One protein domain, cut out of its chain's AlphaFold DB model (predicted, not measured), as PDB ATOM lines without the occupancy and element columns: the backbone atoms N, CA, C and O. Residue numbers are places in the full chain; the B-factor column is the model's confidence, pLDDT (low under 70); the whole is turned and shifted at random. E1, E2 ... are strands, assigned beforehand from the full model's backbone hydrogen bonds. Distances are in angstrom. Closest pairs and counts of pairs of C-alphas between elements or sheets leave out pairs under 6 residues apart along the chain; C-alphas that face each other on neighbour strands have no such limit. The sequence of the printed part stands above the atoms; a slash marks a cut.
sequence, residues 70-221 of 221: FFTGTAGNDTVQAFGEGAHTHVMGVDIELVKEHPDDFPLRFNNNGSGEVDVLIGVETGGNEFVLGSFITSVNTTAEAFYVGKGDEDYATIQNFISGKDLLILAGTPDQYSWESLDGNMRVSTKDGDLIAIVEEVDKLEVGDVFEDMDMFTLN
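Overview. This is residues 70 to 221 of the 221 residues of an uncharacterized protein of Gloeocapsa sp. PCC 73106 (UniProt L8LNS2). Two twisted six-strand sheets lie face to face as a sandwich, closest together on the side of E1, E2, E3 and E6 and opening toward E13 and E10, while the chain passes back and forth between them. The small hairpin E4 and E5 lies at one end of the long axis and the turn between E10 and E11 at the other. The printed part has 152 residues, with fourteen named strands, E1 to E14 in chain order, and no named helix; it is all strand by class, though the strands hold 67 residues, under half. The mixed sheets run E1 E3 E7 E9 E14 E13 and E2 E6 E8 E12 E11 E10. The whole is compact, with a radius of gyration of the C-alphas of 14.3 A and spans of 47 by 38 by 30 A.

Along the chain. E1, residues 70 to 74, begins at C-alpha 70 (312.056, 204.483, 159.425). E2 is 79 to 81, E3 88 to 94 with 18.8 A, E4 96 to 98 and E5 108 to 110. E6 is 118 to 122, E7 128 to 132, E8 156 to 160 and E9 168 to 172. E10, 178 to 183, measures 16.1 A and E11, 186 to 191, 16.6 A. E12 is 196 to 200 and E13 208 to 212. E14, 217 to 220, ends at C-alpha 220 (323.396, 219.432, 162.225).

Arrangement. The parts of the two large sheets that face each other are 9.8 A centre to centre, their best planes 12 degrees apart. Across this sandwich the closest C-alphas of E3 and E6 are those of Gly 93 and Asp 119, 5.9 A. In the first sheet E3 is parallel to E1, with N 71 and O 90 at 2.8 A, and to E7, with N 130 and O 89 at 2.7 A. E14 is antiparallel to E9, with N 169 and O 220 at 2.9 A. It forms a hairpin with E13, with N 209 and O 219 at 2.8 A. In the second sheet E6 and E8 are parallel, with N 121 and O 158 at 2.8 A. E10, E11 and E12 make a meander, each strand the antiparallel neighbour of the one before; N 188 and O 181 are 2.8 A apart, N 200 and O 187 2.8 A. The hairpin E4 and E5 has N 97 and O 109 at 2.8 A.

Size, cuts and confidence. The C-alphas farthest apart, of Glu 101 and Asp 184, are 47.0 A apart. The printed part has no cut. The link E7 to E8, residues 133 to 155, is long. Mean pLDDT of the printed part is 94.8; residues 102 to 105 are under 70.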
ATOM      1  N   PHE A  70     311.267 204.247 160.625       96.56
ATOM      2  CA  PHE A  70     312.056 204.483 159.425       96.56
ATOM      3  C   PHE A  70     311.136 204.698 158.232       96.56
ATOM      4  O   PHE A  70     310.238 203.890 157.971       96.56
ATOM      5  N   PHE A  71     311.395 205.776 157.502       97.69
ATOM      6  CA  PHE A  71     310.769 206.093 156.234       97.69
ATOM      7  C   PHE A  71     311.855 206.218 155.175       97.69
ATOM      8  O   PHE A  71     312.748 207.052 155.317       97.69
ATOM      9  N   THR A  72     311.810 205.379 154.144       97.81
ATOM     10  CA  THR A  72     312.880 205.297 153.140       97.81
ATOM     11  C   THR A  72     312.339 205.409 151.725       97.81
ATOM     12  O   THR A  72     311.197 205.023 151.467       97.81
ATOM     13  N   GLY A  73     313.156 205.940 150.821       97.31
ATOM     14  CA  GLY A  73     312.877 205.985 149.392       97.31
ATOM     15  C   GLY A  73     313.464 204.786 148.652       97.31
ATOM     16  O   GLY A  73     313.573 203.680 149.191       97.31
ATOM     17  N   THR A  74     313.776 205.003 147.384       96.69
ATOM     18  CA  THR A  74     314.174 203.989 146.413       96.69
ATOM     19  C   THR A  74     315.402 204.455 145.622       96.69
ATOM     20  O   THR A  74     316.085 205.406 145.984       96.69
ATOM     21  N   ALA A  75     315.731 203.747 144.539       95.56
ATOM     22  CA  ALA A  75     316.626 204.276 143.516       95.56
ATOM     23  C   ALA A  75     315.803 205.104 142.517       95.56
ATOM     24  O   ALA A  75     315.271 204.565 141.534       95.56
ATOM     25  N   GLY A  76     315.675 206.401 142.783       96.56
ATOM     26  CA  GLY A  76     314.928 207.347 141.961       96.56
ATOM     27  C   GLY A  76     314.496 208.579 142.749       96.56
ATOM     28  O   GLY A  76     314.756 208.683 143.931       96.56
ATOM     29  N   ASN A  77     313.822 209.514 142.077       97.75
ATOM     30  CA  ASN A  77     313.274 210.685 142.757       97.75
ATOM     31  C   ASN A  77     312.047 210.287 143.575       97.75
ATOM     32  O   ASN A  77     311.023 209.888 143.000       97.75
ATOM     33  N   ASP A  78     312.123 210.499 144.879       97.44
ATOM     34  CA  ASP A  78     311.114 210.095 145.839       97.44
ATOM     35  C   ASP A  78     310.490 211.286 146.579       97.44
ATOM     36  O   ASP A  78     311.065 212.359 146.766       97.44
ATOM     37  N   THR A  79     309.249 211.096 147.020       97.50
ATOM     38  CA  THR A  79     308.662 211.906 148.091       97.50
ATOM     39  C   THR A  79     308.453 210.989 149.280       97.50
ATOM     40  O   THR A  79     307.518 210.189 149.306       97.50
ATOM     41  N   VAL A  80     309.341 211.104 150.260       97.94
ATOM     42  CA  VAL A  80     309.361 210.283 151.465       97.94
ATOM     43  C   VAL A  80     308.691 211.072 152.575       97.94
ATOM     44  O   VAL A  80     309.291 211.934 153.216       97.94
ATOM     45  N   GLN A  81     307.406 210.796 152.775       96.50
ATOM     46  CA  GLN A  81     306.618 211.445 153.811       96.50
ATOM     47  C   GLN A  81     306.524 210.558 155.049       96.50
ATOM     48  O   GLN A  81     305.960 209.466 154.986       96.50
ATOM     49  N   ALA A  82     307.047 211.038 156.173       96.00
ATOM     50  CA  ALA A  82     306.829 210.424 157.470       96.00
ATOM     51  C   ALA A  82     305.433 210.763 158.016       96.00
ATOM     52  O   ALA A  82     304.835 211.794 157.694       96.00
ATOM     53  N   PHE A  83     304.899 209.892 158.869       94.50
ATOM     54  CA  PHE A  83     303.652 210.124 159.598       94.50
ATOM     55  C   PHE A  83     303.770 209.578 161.013       94.50
ATOM     56  O   PHE A  83     304.481 208.606 161.210       94.50
ATOM     57  N   GLY A  84     303.062 210.169 161.975       90.25
ATOM     58  CA  GLY A  84     303.104 209.755 163.379       90.25
ATOM     59  C   GLY A  84     303.045 210.927 164.351       90.25
ATOM     60  O   GLY A  84     303.175 212.080 163.939       90.25
ATOM     61  N   GLU A  85     302.844 210.636 165.641       84.94
ATOM     62  CA  GLU A  85     302.801 211.646 166.704       84.94
ATOM     63  C   GLU A  85     303.726 211.276 167.875       84.94
ATOM     64  O   GLU A  85     303.300 210.727 168.890       84.94
ATOM     65  N   GLY A  86     305.009 211.619 167.757       71.81
ATOM     66  CA  GLY A  86     305.967 211.500 168.855       71.81
ATOM     67  C   GLY A  86     306.871 210.270 168.824       71.81
ATOM     68  O   GLY A  86     307.546 210.028 169.818       71.81
ATOM     69  N   ALA A  87     306.922 209.517 167.723       78.50
ATOM     70  CA  ALA A  87     307.982 208.530 167.498       78.50
ATOM     71  C   ALA A  87     309.322 209.213 167.170       78.50
ATOM     72  O   ALA A  87     309.339 210.339 166.659       78.50
ATOM     73  N   HIS A  88     310.431 208.519 167.432       90.81
ATOM     74  CA  HIS A  88     311.733 208.932 166.925       90.81
ATOM     75  C   HIS A  88     311.852 208.453 165.475       90.81
ATOM     76  O   HIS A  88     311.657 207.271 165.180       90.81
ATOM     77  N   THR A  89     311.993 209.401 164.551       96.12
ATOM     78  CA  THR A  89     311.651 209.184 163.143       96.12
ATOM     79  C   THR A  89     312.856 209.418 162.254       96.12
ATOM     80  O   THR A  89     313.336 210.537 162.168       96.12
ATOM     81  N   HIS A  90     313.281 208.399 161.520       97.62
ATOM     82  CA  HIS A  90     314.327 208.501 160.511       97.62
ATOM     83  C   HIS A  90     313.699 208.640 159.126       97.62
ATOM     84  O   HIS A  90     312.815 207.856 158.767       97.62
ATOM     85  N   VAL A  91     314.172 209.602 158.337       98.44
ATOM     86  CA  VAL A  91     313.699 209.850 156.969       98.44
ATOM     87  C   VAL A  91     314.887 209.837 156.010       98.44
ATOM     88  O   VAL A  91     315.860 210.564 156.210       98.44
ATOM     89  N   MET A  92     314.816 209.008 154.969       98.12
ATOM     90  CA  MET A  92     315.883 208.811 153.982       98.12
ATOM     91  C   MET A  92     315.289 208.788 152.574       98.12
ATOM     92  O   MET A  92     314.260 208.152 152.375       98.12
ATOM     93  N   GLY A  93     315.929 209.424 151.592       98.06
ATOM     94  CA  GLY A  93     315.488 209.344 150.190       98.06
ATOM     95  C   GLY A  93     315.994 208.115 149.435       98.06
ATOM     96  O   GLY A  93     315.422 207.734 148.429       98.06
ATOM     97  N   VAL A  94     317.016 207.441 149.963       97.75
ATOM     98  CA  VAL A  94     317.711 206.340 149.282       97.75
ATOM     99  C   VAL A  94     317.133 204.958 149.612       97.75
ATOM    100  O   VAL A  94     316.516 204.756 150.662       97.75
ATOM    101  N   ASP A  95     317.402 203.992 148.733       96.44
ATOM    102  CA  ASP A  95     317.148 202.566 148.923       96.44
ATOM    103  C   ASP A  95     318.141 201.948 149.916       96.44
ATOM    104  O   ASP A  95     319.365 202.123 149.828       96.44
ATOM    105  N   ILE A  96     317.604 201.159 150.843       94.75
ATOM    106  CA  ILE A  96     318.359 200.498 151.902       94.75
ATOM    107  C   ILE A  96     317.933 199.044 152.071       94.75
ATOM    108  O   ILE A  96     316.811 198.649 151.758       94.75
ATOM    109  N   GLU A  97     318.821 198.242 152.648       91.88
ATOM    110  CA  GLU A  97     318.562 196.834 152.925       91.88
ATOM    111  C   GLU A  97     319.161 196.397 154.263       91.88
ATOM    112  O   GLU A  97     320.302 196.728 154.596       91.88
ATOM    113  N   LEU A  98     318.407 195.574 154.997       90.94
ATOM    114  CA  LEU A  98     318.911 194.825 156.145       90.94
ATOM    115  C   LEU A  98     319.580 193.523 155.694       90.94
ATOM    116  O   LEU A  98     318.927 192.588 155.226       90.94
ATOM    117  N   VAL A  99     320.892 193.430 155.895       89.38
ATOM    118  CA  VAL A  99     321.701 192.274 155.490       89.38
ATOM    119  C   VAL A  99     321.661 191.190 156.572       89.38
ATOM    120  O   VAL A  99     322.465 191.161 157.504       89.38
ATOM    121  N   LYS A 100     320.713 190.257 156.445       80.06
ATOM    122  CA  LYS A 100     320.419 189.216 157.456       80.06
ATOM    123  C   LYS A 100     321.567 188.237 157.710       80.06
ATOM    124  O   LYS A 100     321.595 187.587 158.754       80.06
ATOM    125  N   GLU A 101     322.498 188.102 156.770       73.75
ATOM    126  CA  GLU A 101     323.672 187.232 156.895       73.75
ATOM    127  C   GLU A 101     324.702 187.740 157.920       73.75
ATOM    128  O   GLU A 101     325.595 186.981 158.305       73.75
ATOM    129  N   HIS A 102     324.552 188.980 158.394       65.00
ATOM    130  CA  HIS A 102     325.395 189.618 159.400       65.00
ATOM    131  C   HIS A 102     324.528 190.134 160.558       65.00
ATOM    132  O   HIS A 102     324.168 191.298 160.572       65.00
ATOM    133  N   PRO A 103     324.161 189.314 161.556       61.47
ATOM    134  CA  PRO A 103     323.274 189.738 162.646       61.47
ATOM    135  C   PRO A 103     323.969 190.626 163.700       61.47
ATOM    136  O   PRO A 103     323.519 190.670 164.843       61.47
ATOM    137  N   ASP A 104     325.087 191.265 163.346       65.75
ATOM    138  CA  ASP A 104     325.810 192.200 164.210       65.75
ATOM    139  C   ASP A 104     324.987 193.484 164.422       65.75
ATOM    140  O   ASP A 104     323.938 193.675 163.800       65.75
ATOM    141  N   ASP A 105     325.465 194.384 165.285       67.94
ATOM    142  CA  ASP A 105     324.792 195.657 165.543       67.94
ATOM    143  C   ASP A 105     324.631 196.449 164.228       67.94
ATOM    144  O   ASP A 105     325.605 196.882 163.607       67.94
ATOM    145  N   PHE A 106     323.369 196.598 163.811       75.00
ATOM    146  CA  PHE A 106     322.896 197.426 162.700       75.00
ATOM    147  C   PHE A 106     323.424 197.039 161.295       75.00
ATOM    148  O   PHE A 106     324.222 197.769 160.702       75.00
ATOM    149  N   PRO A 107     322.965 195.918 160.703       87.94
ATOM    150  CA  PRO A 107     323.425 195.436 159.402       87.94
ATOM    151  C   PRO A 107     322.741 196.159 158.239       87.94
ATOM    152  O   PRO A 107     322.140 195.542 157.358       87.94
ATOM    153  N   LEU A 108     322.819 197.485 158.259       90.56
ATOM    154  CA  LEU A 108     322.253 198.359 157.248       90.56
ATOM    155  C   LEU A 108     323.231 198.530 156.083       90.56
ATOM    156  O   LEU A 108     324.374 198.959 156.273       90.56
ATOM    157  N   ARG A 109     322.749 198.231 154.878       91.38
ATOM    158  CA  ARG A 109     323.408 198.531 153.606       91.38
ATOM    159  C   ARG A 109     322.602 199.576 152.841       91.38
ATOM    160  O   ARG A 109     321.381 199.486 152.778       91.38
ATOM    161  N   PHE A 110     323.305 200.509 152.212       94.12
ATOM    162  CA  PHE A 110     322.738 201.498 151.297       94.12
ATOM    163  C   PHE A 110     322.946 201.013 149.857       94.12
ATOM    164  O   PHE A 110     324.071 200.684 149.471       94.12
ATOM    165  N   ASN A 111     321.867 200.901 149.085       94.81
ATOM    166  CA  ASN A 111     321.896 200.325 147.736       94.81
ATOM    167  C   ASN A 111     322.149 201.381 146.645       94.81
ATOM    168  O   ASN A 111     322.635 201.049 145.560       94.81
ATOM    169  N   ASN A 112     321.861 202.644 146.948       96.62
ATOM    170  CA  ASN A 112     322.243 203.838 146.198       96.62
ATOM    171  C   ASN A 112     322.633 204.957 147.182       96.62
ATOM    172  O   ASN A 112     322.528 204.812 148.397       96.62
ATOM    173  N   ASN A 113     323.120 206.070 146.638       96.62
ATOM    174  CA  ASN A 113     323.556 207.241 147.398       96.62
ATOM    175  C   ASN A 113     322.850 208.531 146.948       96.62
ATOM    176  O   ASN A 113     323.376 209.616 147.168       96.62
ATOM    177  N   GLY A 114     321.718 208.442 146.245       97.62
ATOM    178  CA  GLY A 114     320.996 209.628 145.779       97.62
ATOM    179  C   GLY A 114     321.652 210.393 144.624       97.62
ATOM    180  O   GLY A 114     321.163 211.452 144.245       97.62
ATOM    181  N   SER A 115     322.770 209.922 144.052       97.69
ATOM    182  CA  SER A 115     323.447 210.672 142.984       97.69
ATOM    183  C   SER A 115     322.573 210.778 141.728       97.69
ATOM    184  O   SER A 115     322.259 209.774 141.079       97.69
ATOM    185  N   GLY A 116     322.245 212.009 141.333       97.94
ATOM    186  CA  GLY A 116     321.300 212.296 140.247       97.94
ATOM    187  C   GLY A 116     319.822 212.247 140.632       97.94
ATOM    188  O   GLY A 116     318.987 212.286 139.725       97.94
ATOM    189  N   GLU A 117     319.507 212.164 141.923       98.56
ATOM    190  CA  GLU A 117     318.143 212.134 142.450       98.56
ATOM    191  C   GLU A 117     317.776 213.484 143.088       98.56
ATOM    192  O   GLU A 117     318.612 214.181 143.665       98.56
ATOM    193  N   VAL A 118     316.507 213.872 142.958       98.56
ATOM    194  CA  VAL A 118     315.937 215.024 143.672       98.56
ATOM    195  C   VAL A 118     314.760 214.533 144.488       98.56
ATOM    196  O   VAL A 118     313.690 214.269 143.928       98.56
ATOM    197  N   ASP A 119     314.972 214.459 145.797       98.69
ATOM    198  CA  ASP A 119     314.010 213.900 146.740       98.69
ATOM    199  C   ASP A 119     313.336 214.982 147.574       98.69
ATOM    200  O   ASP A 119     313.862 216.079 147.777       98.69
ATOM    201  N   VAL A 120     312.160 214.653 148.101       98.69
ATOM    202  CA  VAL A 120     311.461 215.453 149.109       98.69
ATOM    203  C   VAL A 120     311.276 214.596 150.353       98.69
ATOM    204  O   VAL A 120     310.536 213.616 150.324       98.69
ATOM    205  N   LEU A 121     311.940 214.966 151.444       98.69
ATOM    206  CA  LEU A 121     311.893 214.278 152.731       98.69
ATOM    207  C   LEU A 121     311.064 215.119 153.703       98.69
ATOM    208  O   LEU A 121     311.426 216.251 154.023       98.69
ATOM    209  N   ILE A 122     309.937 214.579 154.161       97.94
ATOM    210  CA  ILE A 122     308.962 215.315 154.974       97.94
ATOM    211  C   ILE A 122     308.882 214.662 156.351       97.94
ATOM    212  O   ILE A 122     308.413 213.529 156.471       97.94
ATOM    213  N   GLY A 123     309.328 215.380 157.382       96.75
ATOM    214  CA  GLY A 123     309.270 214.929 158.774       96.75
ATOM    215  C   GLY A 123     307.864 214.982 159.378       96.75
ATOM    216  O   GLY A 123     306.942 215.608 158.836       96.75
ATOM    217  N   VAL A 124     307.705 214.345 160.540       95.00
ATOM    218  CA  VAL A 124     306.505 214.490 161.372       95.00
ATOM    219  C   VAL A 124     306.516 215.823 162.116       95.00
ATOM    220  O   VAL A 124     307.557 216.305 162.555       95.00
ATOM    221  N   GLU A 125     305.338 216.411 162.326       92.88
ATOM    222  CA  GLU A 125     305.201 217.704 163.021       92.88
ATOM    223  C   GLU A 125     305.400 217.599 164.544       92.88
ATOM    224  O   GLU A 125     305.596 218.601 165.239       92.88
ATOM    225  N   THR A 126     305.305 216.384 165.095       85.69
ATOM    226  CA  THR A 126     305.480 216.122 166.525       85.69
ATOM    227  C   THR A 126     306.387 214.911 166.717       85.69
ATOM    228  O   THR A 126     306.052 213.802 166.319       85.69
ATOM    229  N   GLY A 127     307.562 215.131 167.300       85.38
ATOM    230  CA  GLY A 127     308.620 214.125 167.411       85.38
ATOM    231  C   GLY A 127     309.983 214.768 167.185       85.38
ATOM    232  O   GLY A 127     310.049 215.986 167.010       85.38
ATOM    233  N   GLY A 128     311.040 213.964 167.265       92.25
ATOM    234  CA  GLY A 128     312.337 214.302 166.685       92.25
ATOM    235  C   GLY A 128     312.467 213.571 165.353       92.25
ATOM    236  O   GLY A 128     312.191 212.367 165.295       92.25
ATOM    237  N   ASN A 129     312.829 214.305 164.305       97.31
ATOM    238  CA  ASN A 129     313.136 213.757 162.993       97.31
ATOM    239  C   ASN A 129     314.651 213.717 162.781       97.31
ATOM    240  O   ASN A 129     315.338 214.715 162.981       97.31
ATOM    241  N   GLU A 130     315.155 212.592 162.297       98.19
ATOM    242  CA  GLU A 130     316.517 212.435 161.811       98.19
ATOM    243  C   GLU A 130     316.479 212.257 160.290       98.19
ATOM    244  O   GLU A 130     316.065 211.221 159.764       98.19
ATOM    245  N   PHE A 131     316.894 213.291 159.563       98.75
ATOM    246  CA  PHE A 131     317.006 213.246 158.107       98.75
ATOM    247  C   PHE A 131     318.399 212.749 157.729       98.75
ATOM    248  O   PHE A 131     319.397 213.428 157.983       98.75
ATOM    249  N   VAL A 132     318.479 211.563 157.130       98.56
ATOM    250  CA  VAL A 132     319.763 210.913 156.837       98.56
ATOM    251  C   VAL A 132     320.220 211.257 155.427       98.56
ATOM    252  O   VAL A 132     319.603 210.863 154.440       98.56
ATOM    253  N   LEU A 133     321.323 212.002 155.352       98.69
ATOM    254  CA  LEU A 133     321.922 212.567 154.137       98.69
ATOM    255  C   LEU A 133     323.327 212.005 153.861       98.69
ATOM    256  O   LEU A 133     324.115 212.582 153.109       98.69
ATOM    257  N   GLY A 134     323.661 210.878 154.480       97.88
ATOM    258  CA  GLY A 134     324.874 210.125 154.207       97.88
ATOM    259  C   GLY A 134     324.814 208.734 154.823       97.88
ATOM    260  O   GLY A 134     324.155 208.519 155.842       97.88
ATOM    261  N   SER A 135     325.513 207.790 154.200       96.31
ATOM    262  CA  SER A 135     325.783 206.497 154.810       96.31
ATOM    263  C   SER A 135     326.855 206.656 155.881       96.31
ATOM    264  O   SER A 135     327.655 207.587 155.863       96.31
ATOM    265  N   PHE A 136     326.883 205.718 156.813       95.19
ATOM    266  CA  PHE A 136     327.827 205.692 157.924       95.19
ATOM    267  C   PHE A 136     328.403 204.291 158.076       95.19
ATOM    268  O   PHE A 136     327.873 203.321 157.521       95.19
ATOM    269  N   ILE A 137     329.513 204.178 158.798       93.94
ATOM    270  CA  ILE A 137     330.184 202.894 158.980       93.94
ATOM    271  C   ILE A 137     329.294 201.969 159.822       93.94
ATOM    272  O   ILE A 137     328.880 202.305 160.929       93.94
ATOM    273  N   THR A 138     329.022 200.781 159.285       89.19
ATOM    274  CA  THR A 138     328.301 199.687 159.946       89.19
ATOM    275  C   THR A 138     329.085 198.380 159.816       89.19
ATOM    276  O   THR A 138     330.149 198.319 159.193       89.19
ATOM    277  N   SER A 139     328.552 197.292 160.375       86.75
ATOM    278  CA  SER A 139     329.117 195.945 160.209       86.75
ATOM    279  C   SER A 139     329.157 195.471 158.746       86.75
ATOM    280  O   SER A 139     329.997 194.637 158.395       86.75
ATOM    281  N   VAL A 140     328.285 196.011 157.887       89.06
ATOM    282  CA  VAL A 140     328.149 195.624 156.470       89.06
ATOM    283  C   VAL A 140     328.419 196.764 155.482       89.06
ATOM    284  O   VAL A 140     328.515 196.510 154.282       89.06
ATOM    285  N   ASN A 141     328.599 197.993 155.970       90.69
ATOM    286  CA  ASN A 141     328.994 199.166 155.198       90.69
ATOM    287  C   ASN A 141     330.301 199.738 155.762       90.69
ATOM    288  O   ASN A 141     330.308 200.403 156.790       90.69
ATOM    289  N   THR A 142     331.436 199.468 155.120       90.69
ATOM    290  CA  THR A 142     332.757 199.775 155.706       90.69
ATOM    291  C   THR A 142     333.241 201.208 155.474       90.69
ATOM    292  O   THR A 142     334.350 201.545 155.885       90.69
ATOM    293  N   THR A 143     332.467 202.025 154.765       93.38
ATOM    294  CA  THR A 143     332.817 203.402 154.397       93.38
ATOM    295  C   THR A 143     331.588 204.289 154.512       93.38
ATOM    296  O   THR A 143     330.530 203.924 154.003       93.38
ATOM    297  N   ALA A 144     331.730 205.450 155.144       96.38
ATOM    298  CA  ALA A 144     330.715 206.490 155.099       96.38
ATOM    299  C   ALA A 144     330.806 207.261 153.775       96.38
ATOM    300  O   ALA A 144     331.898 207.546 153.280       96.38
ATOM    301  N   GLU A 145     329.658 207.583 153.189       97.25
ATOM    302  CA  GLU A 145     329.555 208.309 151.926       97.25
ATOM    303  C   GLU A 145     328.410 209.319 152.000       97.25
ATOM    304  O   GLU A 145     327.301 208.999 152.425       97.25
ATOM    305  N   ALA A 146     328.666 210.548 151.561       97.94
ATOM    306  CA  ALA A 146     327.634 211.570 151.451       97.94
ATOM    307  C   ALA A 146     326.590 211.184 150.389       97.94
ATOM    308  O   ALA A 146     326.950 210.652 149.333       97.94
ATOM    309  N   PHE A 147     325.317 211.491 150.645       98.56
ATOM    310  CA  PHE A 147     324.265 211.355 149.639       98.56
ATOM    311  C   PHE A 147     324.163 212.597 148.757       98.56
ATOM    312  O   PHE A 147     324.602 213.677 149.149       98.56
ATOM    313  N   TYR A 148     323.566 212.424 147.575       98.62
ATOM    314  CA  TYR A 148     323.303 213.485 146.597       98.62
ATOM    315  C   TYR A 148     324.570 214.218 146.136       98.62
ATOM    316  O   TYR A 148     324.558 215.420 145.922       98.62
ATOM    317  N   VAL A 149     325.695 213.505 146.038       98.12
ATOM    318  CA  VAL A 149     326.961 214.072 145.560       98.12
ATOM    319  C   VAL A 149     327.238 213.616 144.130       98.12
ATOM    320  O   VAL A 149     327.097 212.440 143.773       98.12
ATOM    321  N   GLY A 150     327.734 214.544 143.316       97.19
ATOM    322  CA  GLY A 150     328.313 214.290 142.005       97.19
ATOM    323  C   GLY A 150     327.589 214.962 140.842       97.19
ATOM    324  O   GLY A 150     328.073 214.803 139.710       97.19
ATOM    325  N   LYS A 151     326.476 215.687 141.065       97.88
ATOM    326  CA  LYS A 151     325.774 216.458 140.017       97.88
ATOM    327  C   LYS A 151     325.604 217.949 140.329       97.88
ATOM    328  O   LYS A 151     324.947 218.649 139.557       97.88
ATOM    329  N   GLY A 152     326.303 218.489 141.323       97.62
ATOM    330  CA  GLY A 152     326.339 219.927 141.578       97.62
ATOM    331  C   GLY A 152     325.038 220.405 142.214       97.62
ATOM    332  O   GLY A 152     324.789 220.158 143.377       97.62
ATOM    333  N   ASP A 153     324.215 221.123 141.452       97.81
ATOM    334  CA  ASP A 153     322.898 221.583 141.921       97.81
ATOM    335  C   ASP A 153     321.749 220.771 141.280       97.81
ATOM    336  O   ASP A 153     320.582 221.157 141.379       97.81
ATOM    337  N   GLU A 154     322.069 219.701 140.541       97.88
ATOM    338  CA  GLU A 154     321.085 218.874 139.828       97.88
ATOM    339  C   GLU A 154     320.526 217.717 140.676       97.88
ATOM    340  O   GLU A 154     319.484 217.174 140.309       97.88
ATOM    341  N   ASP A 155     321.183 217.357 141.783       98.25
ATOM    342  CA  ASP A 155     320.750 216.370 142.775       98.25
ATOM    343  C   ASP A 155     320.790 216.961 144.187       98.25
ATOM    344  O   ASP A 155     321.679 217.740 144.493       98.25
ATOM    345  N   TYR A 156     319.777 216.682 145.013       98.81
ATOM    346  CA  TYR A 156     319.685 217.127 146.414       98.81
ATOM    347  C   TYR A 156     318.406 216.601 147.080       98.81
ATOM    348  O   TYR A 156     317.399 216.342 146.418       98.81
ATOM    349  N   ALA A 157     318.393 216.559 148.413       98.81
ATOM    350  CA  ALA A 157     317.169 216.391 149.193       98.81
ATOM    351  C   ALA A 157     316.537 217.742 149.566       98.81
ATOM    352  O   ALA A 157     317.189 218.639 150.102       98.81
ATOM    353  N   THR A 158     315.235 217.894 149.349       98.88
ATOM    354  CA  THR A 158     314.440 218.965 149.966       98.88
ATOM    355  C   THR A 158     313.890 218.460 151.292       98.88
ATOM    356  O   THR A 158     313.188 217.454 151.311       98.88
ATOM    357  N   ILE A 159     314.188 219.147 152.390       98.81
ATOM    358  CA  ILE A 159     313.751 218.777 153.737       98.81
ATOM    359  C   ILE A 159     312.606 219.689 154.161       98.81
ATOM    360  O   ILE A 159     312.769 220.909 154.210       98.81
ATOM    361  N   GLN A 160     311.464 219.090 154.488       98.44
ATOM    362  CA  GLN A 160     310.263 219.784 154.944       98.44
ATOM    363  C   GLN A 160     309.890 219.349 156.360       98.44
ATOM    364  O   GLN A 160     310.176 218.225 156.778       98.44
ATOM    365  N   ASN A 161     309.205 220.238 157.081       96.81
ATOM    366  CA  ASN A 161     308.831 220.058 158.487       96.81
ATOM    367  C   ASN A 161     310.029 219.840 159.425       96.81
ATOM    368  O   ASN A 161     309.910 219.117 160.409       96.81
ATOM    369  N   PHE A 162     311.170 220.473 159.142       97.81
ATOM    370  CA  PHE A 162     312.304 220.459 160.061       97.81
ATOM    371  C   PHE A 162     312.013 221.333 161.290       97.81
ATOM    372  O   PHE A 162     311.723 222.526 161.175       97.81
ATOM    373  N   ILE A 163     312.119 220.758 162.484       95.69
ATOM    374  CA  ILE A 163     311.859 221.430 163.757       95.69
ATOM    375  C   ILE A 163     313.192 221.771 164.435       95.69
ATOM    376  O   ILE A 163     313.803 220.932 165.100       95.69
ATOM    377  N   SER A 164     313.625 223.033 164.329       93.12
ATOM    378  CA  SER A 164     314.885 223.496 164.934       93.12
ATOM    379  C   SER A 164     314.982 223.175 166.429       93.12
ATOM    380  O   SER A 164     314.060 223.445 167.210       93.12
ATOM    381  N   GLY A 165     316.132 222.632 166.839       91.19
ATOM    382  CA  GLY A 165     316.392 222.208 168.218       91.19
ATOM    383  C   GLY A 165     315.720 220.894 168.636       91.19
ATOM    384  O   GLY A 165     315.778 220.546 169.817       91.19
ATOM    385  N   LYS A 166     315.069 220.185 167.705       94.12
ATOM    386  CA  LYS A 166     314.569 218.815 167.901       94.12
ATOM    387  C   LYS A 166     315.052 217.863 166.822       94.12
ATOM    388  O   LYS A 166     315.372 216.726 167.142       94.12
ATOM    389  N   ASP A 167     315.069 218.339 165.587       97.81
ATOM    390  CA  ASP A 167     315.407 217.533 164.429       97.81
ATOM    391  C   ASP A 167     316.892 217.632 164.116       97.81
ATOM    392  O   ASP A 167     317.554 218.622 164.442       97.81
ATOM    393  N   LEU A 168     317.400 216.589 163.473       98.19
ATOM    394  CA  LEU A 168     318.794 216.442 163.102       98.19
ATOM    395  C   LEU A 168     318.897 216.181 161.601       98.19
ATOM    396  O   LEU A 168     318.112 215.425 161.028       98.19
ATOM    397  N   LEU A 169     319.913 216.761 160.971       98.75
ATOM    398  CA  LEU A 169     320.465 216.203 159.740       98.75
ATOM    399  C   LEU A 169     321.624 215.288 160.118       98.75
ATOM    400  O   LEU A 169     322.500 215.717 160.867       98.75
ATOM    401  N   ILE A 170     321.659 214.075 159.576       98.62
ATOM    402  CA  ILE A 170     322.782 213.142 159.702       98.62
ATOM    403  C   ILE A 170     323.602 213.185 158.416       98.62
ATOM    404  O   ILE A 170     323.072 212.956 157.331       98.62
ATOM    405  N   LEU A 171     324.898 213.465 158.539       98.75
ATOM    406  CA  LEU A 171     325.823 213.626 157.418       98.75
ATOM    407  C   LEU A 171     327.029 212.704 157.594       98.75
ATOM    408  O   LEU A 171     327.534 212.545 158.703       98.75
ATOM    409  N   ALA A 172     327.503 212.127 156.492       98.44
ATOM    410  CA  ALA A 172     328.748 211.363 156.469       98.44
ATOM    411  C   ALA A 172     329.965 212.269 156.735       98.44
ATOM    412  O   ALA A 172     329.946 213.460 156.435       98.44
ATOM    413  N   GLY A 173     331.047 211.700 157.254       98.19
ATOM    414  CA  GLY A 173     332.325 212.377 157.420       98.19
ATOM    415  C   GLY A 173     332.356 213.422 158.537       98.19
ATOM    416  O   GLY A 173     331.858 213.205 159.644       98.19
ATOM    417  N   THR A 174     332.991 214.564 158.260       98.19
ATOM    418  CA  THR A 174     333.295 215.606 159.253       98.19
ATOM    419  C   THR A 174     332.787 216.992 158.839       98.19
ATOM    420  O   THR A 174     332.769 217.316 157.650       98.19
ATOM    421  N   PRO A 175     332.443 217.884 159.794       98.56
ATOM    422  CA  PRO A 175     331.859 219.193 159.478       98.56
ATOM    423  C   PRO A 175     332.677 220.081 158.523       98.56
ATOM    424  O   PRO A 175     332.115 220.910 157.811       98.56
ATOM    425  N   ASP A 176     334.007 219.950 158.495       98.19
ATOM    426  CA  ASP A 176     334.890 220.741 157.627       98.19
ATOM    427  C   ASP A 176     334.795 220.369 156.139       98.19
ATOM    428  O   ASP A 176     335.177 221.178 155.284       98.19
ATOM    429  N   GLN A 177     334.229 219.198 155.835       98.62
ATOM    430  CA  GLN A 177     333.915 218.735 154.484       98.62
ATOM    431  C   GLN A 177     332.624 219.347 153.928       98.62
ATOM    432  O   GLN A 177     332.281 219.082 152.777       98.62
ATOM    433  N   TYR A 178     331.939 220.195 154.701       98.75
ATOM    434  CA  TYR A 178     330.662 220.795 154.331       98.75
ATOM    435  C   TYR A 178     330.665 222.318 154.514       98.75
ATOM    436  O   TYR A 178     331.554 222.935 155.119       98.75
ATOM    437  N   SER A 179     329.643 222.943 153.944       98.50
ATOM    438  CA  SER A 179     329.262 224.330 154.182       98.50
ATOM    439  C   SER A 179     327.749 224.455 154.143       98.50
ATOM    440  O   SER A 179     327.097 223.752 153.375       98.50
ATOM    441  N   TRP A 180     327.198 225.366 154.936       98.25
ATOM    442  CA  TRP A 180     325.775 225.657 154.908       98.25
ATOM    443  C   TRP A 180     325.512 227.154 155.035       98.25
ATOM    444  O   TRP A 180     326.181 227.855 155.801       98.25
ATOM    445  N   GLU A 181     324.561 227.647 154.249       97.50
ATOM    446  CA  GLU A 181     324.183 229.057 154.207       97.50
ATOM    447  C   GLU A 181     322.669 229.233 154.063       97.50
ATOM    448  O   GLU A 181     322.005 228.471 153.360       97.50
ATOM    449  N   SER A 182     322.117 230.256 154.725       97.50
ATOM    450  CA  SER A 182     320.719 230.640 154.516       97.50
ATOM    451  C   SER A 182     320.592 231.443 153.221       97.50
ATOM    452  O   SER A 182     321.294 232.442 153.019       97.50
ATOM    453  N   LEU A 183     319.676 231.010 152.357       96.81
ATOM    454  CA  LEU A 183     319.277 231.687 151.131       96.81
ATOM    455  C   LEU A 183     317.749 231.709 151.049       96.81
ATOM    456  O   LEU A 183     317.104 230.664 151.050       96.81
ATOM    457  N   ASP A 184     317.174 232.910 150.959       94.88
ATOM    458  CA  ASP A 184     315.728 233.135 150.822       94.88
ATOM    459  C   ASP A 184     314.860 232.437 151.894       94.88
ATOM    460  O   ASP A 184     313.725 232.049 151.626       94.88
ATOM    461  N   GLY A 185     315.376 232.321 153.125       93.75
ATOM    462  CA  GLY A 185     314.667 231.706 154.257       93.75
ATOM    463  C   GLY A 185     314.844 230.191 154.380       93.75
ATOM    464  O   GLY A 185     314.194 229.581 155.223       93.75
ATOM    465  N   ASN A 186     315.698 229.587 153.547       98.00
ATOM    466  CA  ASN A 186     315.996 228.157 153.559       98.00
ATOM    467  C   ASN A 186     317.489 227.925 153.793       98.00
ATOM    468  O   ASN A 186     318.325 228.665 153.268       98.00
ATOM    469  N   MET A 187     317.837 226.857 154.506       98.50
ATOM    470  CA  MET A 187     319.228 226.470 154.712       98.50
ATOM    471  C   MET A 187     319.676 225.577 153.563       98.50
ATOM    472  O   MET A 187     319.121 224.504 153.349       98.50
ATOM    473  N   ARG A 188     320.704 225.995 152.831       98.62
ATOM    474  CA  ARG A 188     321.347 225.167 151.806       98.62
ATOM    475  C   ARG A 188     322.564 224.505 152.421       98.62
ATOM    476  O   ARG A 188     323.416 225.210 152.952       98.62
ATOM    477  N   VAL A 189     322.642 223.181 152.348       98.81
ATOM    478  CA  VAL A 189     323.792 222.393 152.800       98.81
ATOM    479  C   VAL A 189     324.486 221.831 151.567       98.81
ATOM    480  O   VAL A 189     323.862 221.168 150.738       98.81
ATOM    481  N   SER A 190     325.782 222.092 151.462       98.81
ATOM    482  CA  SER A 190     326.632 221.661 150.358       98.81
ATOM    483  C   SER A 190     327.900 221.000 150.886       98.81
ATOM    484  O   SER A 190     328.364 221.300 151.992       98.81
ATOM    485  N   THR A 191     328.515 220.151 150.071       98.62
ATOM    486  CA  THR A 191     329.914 219.757 150.267       98.62
ATOM    487  C   THR A 191     330.826 220.986 150.199       98.62
ATOM    488  O   THR A 191     330.468 222.034 149.653       98.62
ATOM    489  N   LYS A 192     332.046 220.866 150.730       98.00
ATOM    490  CA  LYS A 192     333.016 221.966 150.781       98.00
ATOM    491  C   LYS A 192     333.383 222.510 149.403       98.00
ATOM    492  O   LYS A 192     333.702 223.693 149.281       98.00
ATOM    493  N   ASP A 193     333.331 221.643 148.398       96.31
ATOM    494  CA  ASP A 193     333.648 221.959 147.008       96.31
ATOM    495  C   ASP A 193     332.449 222.557 146.244       96.31
ATOM    496  O   ASP A 193     332.604 222.970 145.094       96.31
ATOM    497  N   GLY A 194     331.285 222.680 146.897       97.69
ATOM    498  CA  GLY A 194     330.113 223.406 146.397       97.69
ATOM    499  C   GLY A 194     329.008 222.540 145.791       97.69
ATOM    500  O   GLY A 194     328.097 223.098 145.194       97.69
ATOM    501  N   ASP A 195     329.078 221.216 145.929       98.56
ATOM    502  CA  ASP A 195     328.013 220.287 145.513       98.56
ATOM    503  C   ASP A 195     326.838 220.377 146.502       98.56
ATOM    504  O   ASP A 195     327.060 220.192 147.702       98.56
ATOM    505  N   LEU A 196     325.634 220.735 146.055       98.75
ATOM    506  CA  LEU A 196     324.454 220.879 146.909       98.75
ATOM    507  C   LEU A 196     323.910 219.501 147.269       98.75
ATOM    508  O   LEU A 196     323.654 218.701 146.392       98.75
ATOM    509  N   ILE A 197     323.660 219.252 148.554       98.75
ATOM    510  CA  ILE A 197     323.113 217.960 148.996       98.75
ATOM    511  C   ILE A 197     321.752 218.092 149.669       98.75
ATOM    512  O   ILE A 197     320.970 217.144 149.668       98.75
ATOM    513  N   ALA A 198     321.442 219.264 150.235       98.81
ATOM    514  CA  ALA A 198     320.140 219.501 150.830       98.81
ATOM    515  C   ALA A 198     319.703 220.965 150.815       98.81
ATOM    516  O   ALA A 198     320.508 221.894 150.927       98.81
ATOM    517  N   ILE A 199     318.387 221.153 150.751       98.81
ATOM    518  CA  ILE A 199     317.696 222.411 151.024       98.81
ATOM    519  C   ILE A 199     316.723 222.151 152.171       98.81
ATOM    520  O   ILE A 199     315.751 221.426 151.993       98.81
ATOM    521  N   VAL A 200     316.970 222.745 153.334       98.75
ATOM    522  CA  VAL A 200     316.065 222.683 154.485       98.75
ATOM    523  C   VAL A 200     315.140 223.885 154.455       98.75
ATOM    524  O   VAL A 200     315.590 225.028 154.577       98.75
ATOM    525  N   GLU A 201     313.855 223.623 154.248       98.56
ATOM    526  CA  GLU A 201     312.848 224.669 154.130       98.56
ATOM    527  C   GLU A 201     312.605 225.369 155.469       98.56
ATOM    528  O   GLU A 201     312.567 224.734 156.520       98.56
ATOM    529  N   GLU A 202     312.425 226.690 155.416       97.19
ATOM    530  CA  GLU A 202     312.052 227.531 156.565       97.19
ATOM    531  C   GLU A 202     313.046 227.493 157.748       97.19
ATOM    532  O   GLU A 202     312.693 227.796 158.891       97.19
ATOM    533  N   VAL A 203     314.314 227.170 157.474       96.81
ATOM    534  CA  VAL A 203     315.403 227.144 158.459       96.81
ATOM    535  C   VAL A 203     316.477 228.163 158.092       96.81
ATOM    536  O   VAL A 203     317.139 228.062 157.066       96.81
ATOM    537  N   ASP A 204     316.721 229.124 158.982       93.94
ATOM    538  CA  ASP A 204     317.735 230.171 158.773       93.94
ATOM    539  C   ASP A 204     319.090 229.864 159.419       93.94
ATOM    540  O   ASP A 204     320.074 230.578 159.194       93.94
ATOM    541  N   LYS A 205     319.157 228.829 160.259       94.75
ATOM    542  CA  LYS A 205     320.360 228.493 161.014       94.75
ATOM    543  C   LYS A 205     320.418 227.004 161.328       94.75
ATOM    544  O   LYS A 205     319.441 226.457 161.817       94.75
ATOM    545  N   LEU A 206     321.596 226.425 161.110       97.31
ATOM    546  CA  LEU A 206     322.001 225.120 161.615       97.31
ATOM    547  C   LEU A 206     323.353 225.250 162.323       97.31
ATOM    548  O   LEU A 206     324.222 226.024 161.892       97.31
ATOM    549  N   GLU A 207     323.531 224.498 163.398       97.06
ATOM    550  CA  GLU A 207     324.787 224.355 164.129       97.06
ATOM    551  C   GLU A 207     325.268 222.906 164.097       97.06
ATOM    552  O   GLU A 207     324.483 221.975 163.943       97.06
ATOM    553  N   VAL A 208     326.579 222.718 164.247       98.31
ATOM    554  CA  VAL A 208     327.150 221.379 164.410       98.31
ATOM    555  C   VAL A 208     326.685 220.806 165.744       98.31
ATOM    556  O   VAL A 208     326.891 221.430 166.787       98.31
ATOM    557  N   GLY A 209     326.073 219.627 165.683       97.38
ATOM    558  CA  GLY A 209     325.724 218.806 166.829       97.38
ATOM    559  C   GLY A 209     326.862 217.860 167.203       97.38
ATOM    560  O   GLY A 209     328.000 218.280 167.428       97.38
ATOM    561  N   ASP A 210     326.537 216.577 167.282       98.06
ATOM    562  CA  ASP A 210     327.468 215.530 167.686       98.06
ATOM    563  C   ASP A 210     328.330 215.053 166.511       98.06
ATOM    564  O   ASP A 210     327.930 215.109 165.348       98.06
ATOM    565  N   VAL A 211     329.531 214.569 166.832       98.12
ATOM    566  CA  VAL A 211     330.466 213.950 165.885       98.12
ATOM    567  C   VAL A 211     330.755 212.534 166.367       98.12
ATOM    568  O   VAL A 211     331.199 212.337 167.500       98.12
ATOM    569  N   PHE A 212     330.531 211.556 165.497       97.00
ATOM    570  CA  PHE A 212     330.680 210.133 165.776       97.00
ATOM    571  C   PHE A 212     331.852 209.579 164.961       97.00
ATOM    572  O   PHE A 212     331.668 209.026 163.879       97.00
ATOM    573  N   GLU A 213     333.074 209.732 165.481       95.62
ATOM    574  CA  GLU A 213     334.310 209.340 164.776       95.62
ATOM    575  C   GLU A 213     334.322 207.856 164.366       95.62
ATOM    576  O   GLU A 213     334.768 207.529 163.271       95.62
ATOM    577  N   ASP A 214     333.788 206.962 165.206       93.88
ATOM    578  CA  ASP A 214     333.750 205.517 164.929       93.88
ATOM    579  C   ASP A 214     332.794 205.148 163.779       93.88
ATOM    580  O   ASP A 214     332.968 204.114 163.136       93.88
ATOM    581  N   MET A 215     331.790 205.991 163.524       93.88
ATOM    582  CA  MET A 215     330.793 205.805 162.465       93.88
ATOM    583  C   MET A 215     331.069 206.682 161.237       93.88
ATOM    584  O   MET A 215     330.370 206.548 160.236       93.88
ATOM    585  N   ASP A 216     332.091 207.542 161.309       97.56
ATOM    586  CA  ASP A 216     332.443 208.545 160.300       97.56
ATOM    587  C   ASP A 216     331.216 209.369 159.872       97.56
ATOM    588  O   ASP A 216     330.824 209.389 158.707       97.56
ATOM    589  N   MET A 217     330.551 209.989 160.854       97.81
ATOM    590  CA  MET A 217     329.378 210.844 160.647       97.81
ATOM    591  C   MET A 217     329.268 211.955 161.700       97.81
ATOM    592  O   MET A 217     329.856 211.878 162.783       97.81
ATOM    593  N   PHE A 218     328.459 212.973 161.414       98.69
ATOM    594  CA  PHE A 218     328.117 214.050 162.346       98.69
ATOM    595  C   PHE A 218     326.684 214.549 162.129       98.69
ATOM    596  O   PHE A 218     326.039 214.195 161.139       98.69
ATOM    597  N   THR A 219     326.191 215.385 163.046       98.62
ATOM    598  CA  THR A 219     324.848 215.969 162.950       98.62
ATOM    599  C   THR A 219     324.836 217.490 162.816       98.62
ATOM    600  O   THR A 219     325.745 218.185 163.276       98.62
ATOM    601  N   LEU A 220     323.773 218.014 162.197       98.50
ATOM    602  CA  LEU A 220     323.396 219.432 162.225       98.50
ATOM    603  C   LEU A 220     322.013 219.607 162.877       98.50
ATOM    604  O   LEU A 220     321.142 218.776 162.628       98.50
ATOM    605  N   ASN A 221     321.803 220.672 163.664       95.25
ATOM    606  CA  ASN A 221     320.516 221.009 164.313       95.25
ATOM    607  C   ASN A 221     320.206 222.512 164.395       95.25
ATOM    608  O   ASN A 221     321.155 223.319 164.249       95.25
TER     609      ASN A 221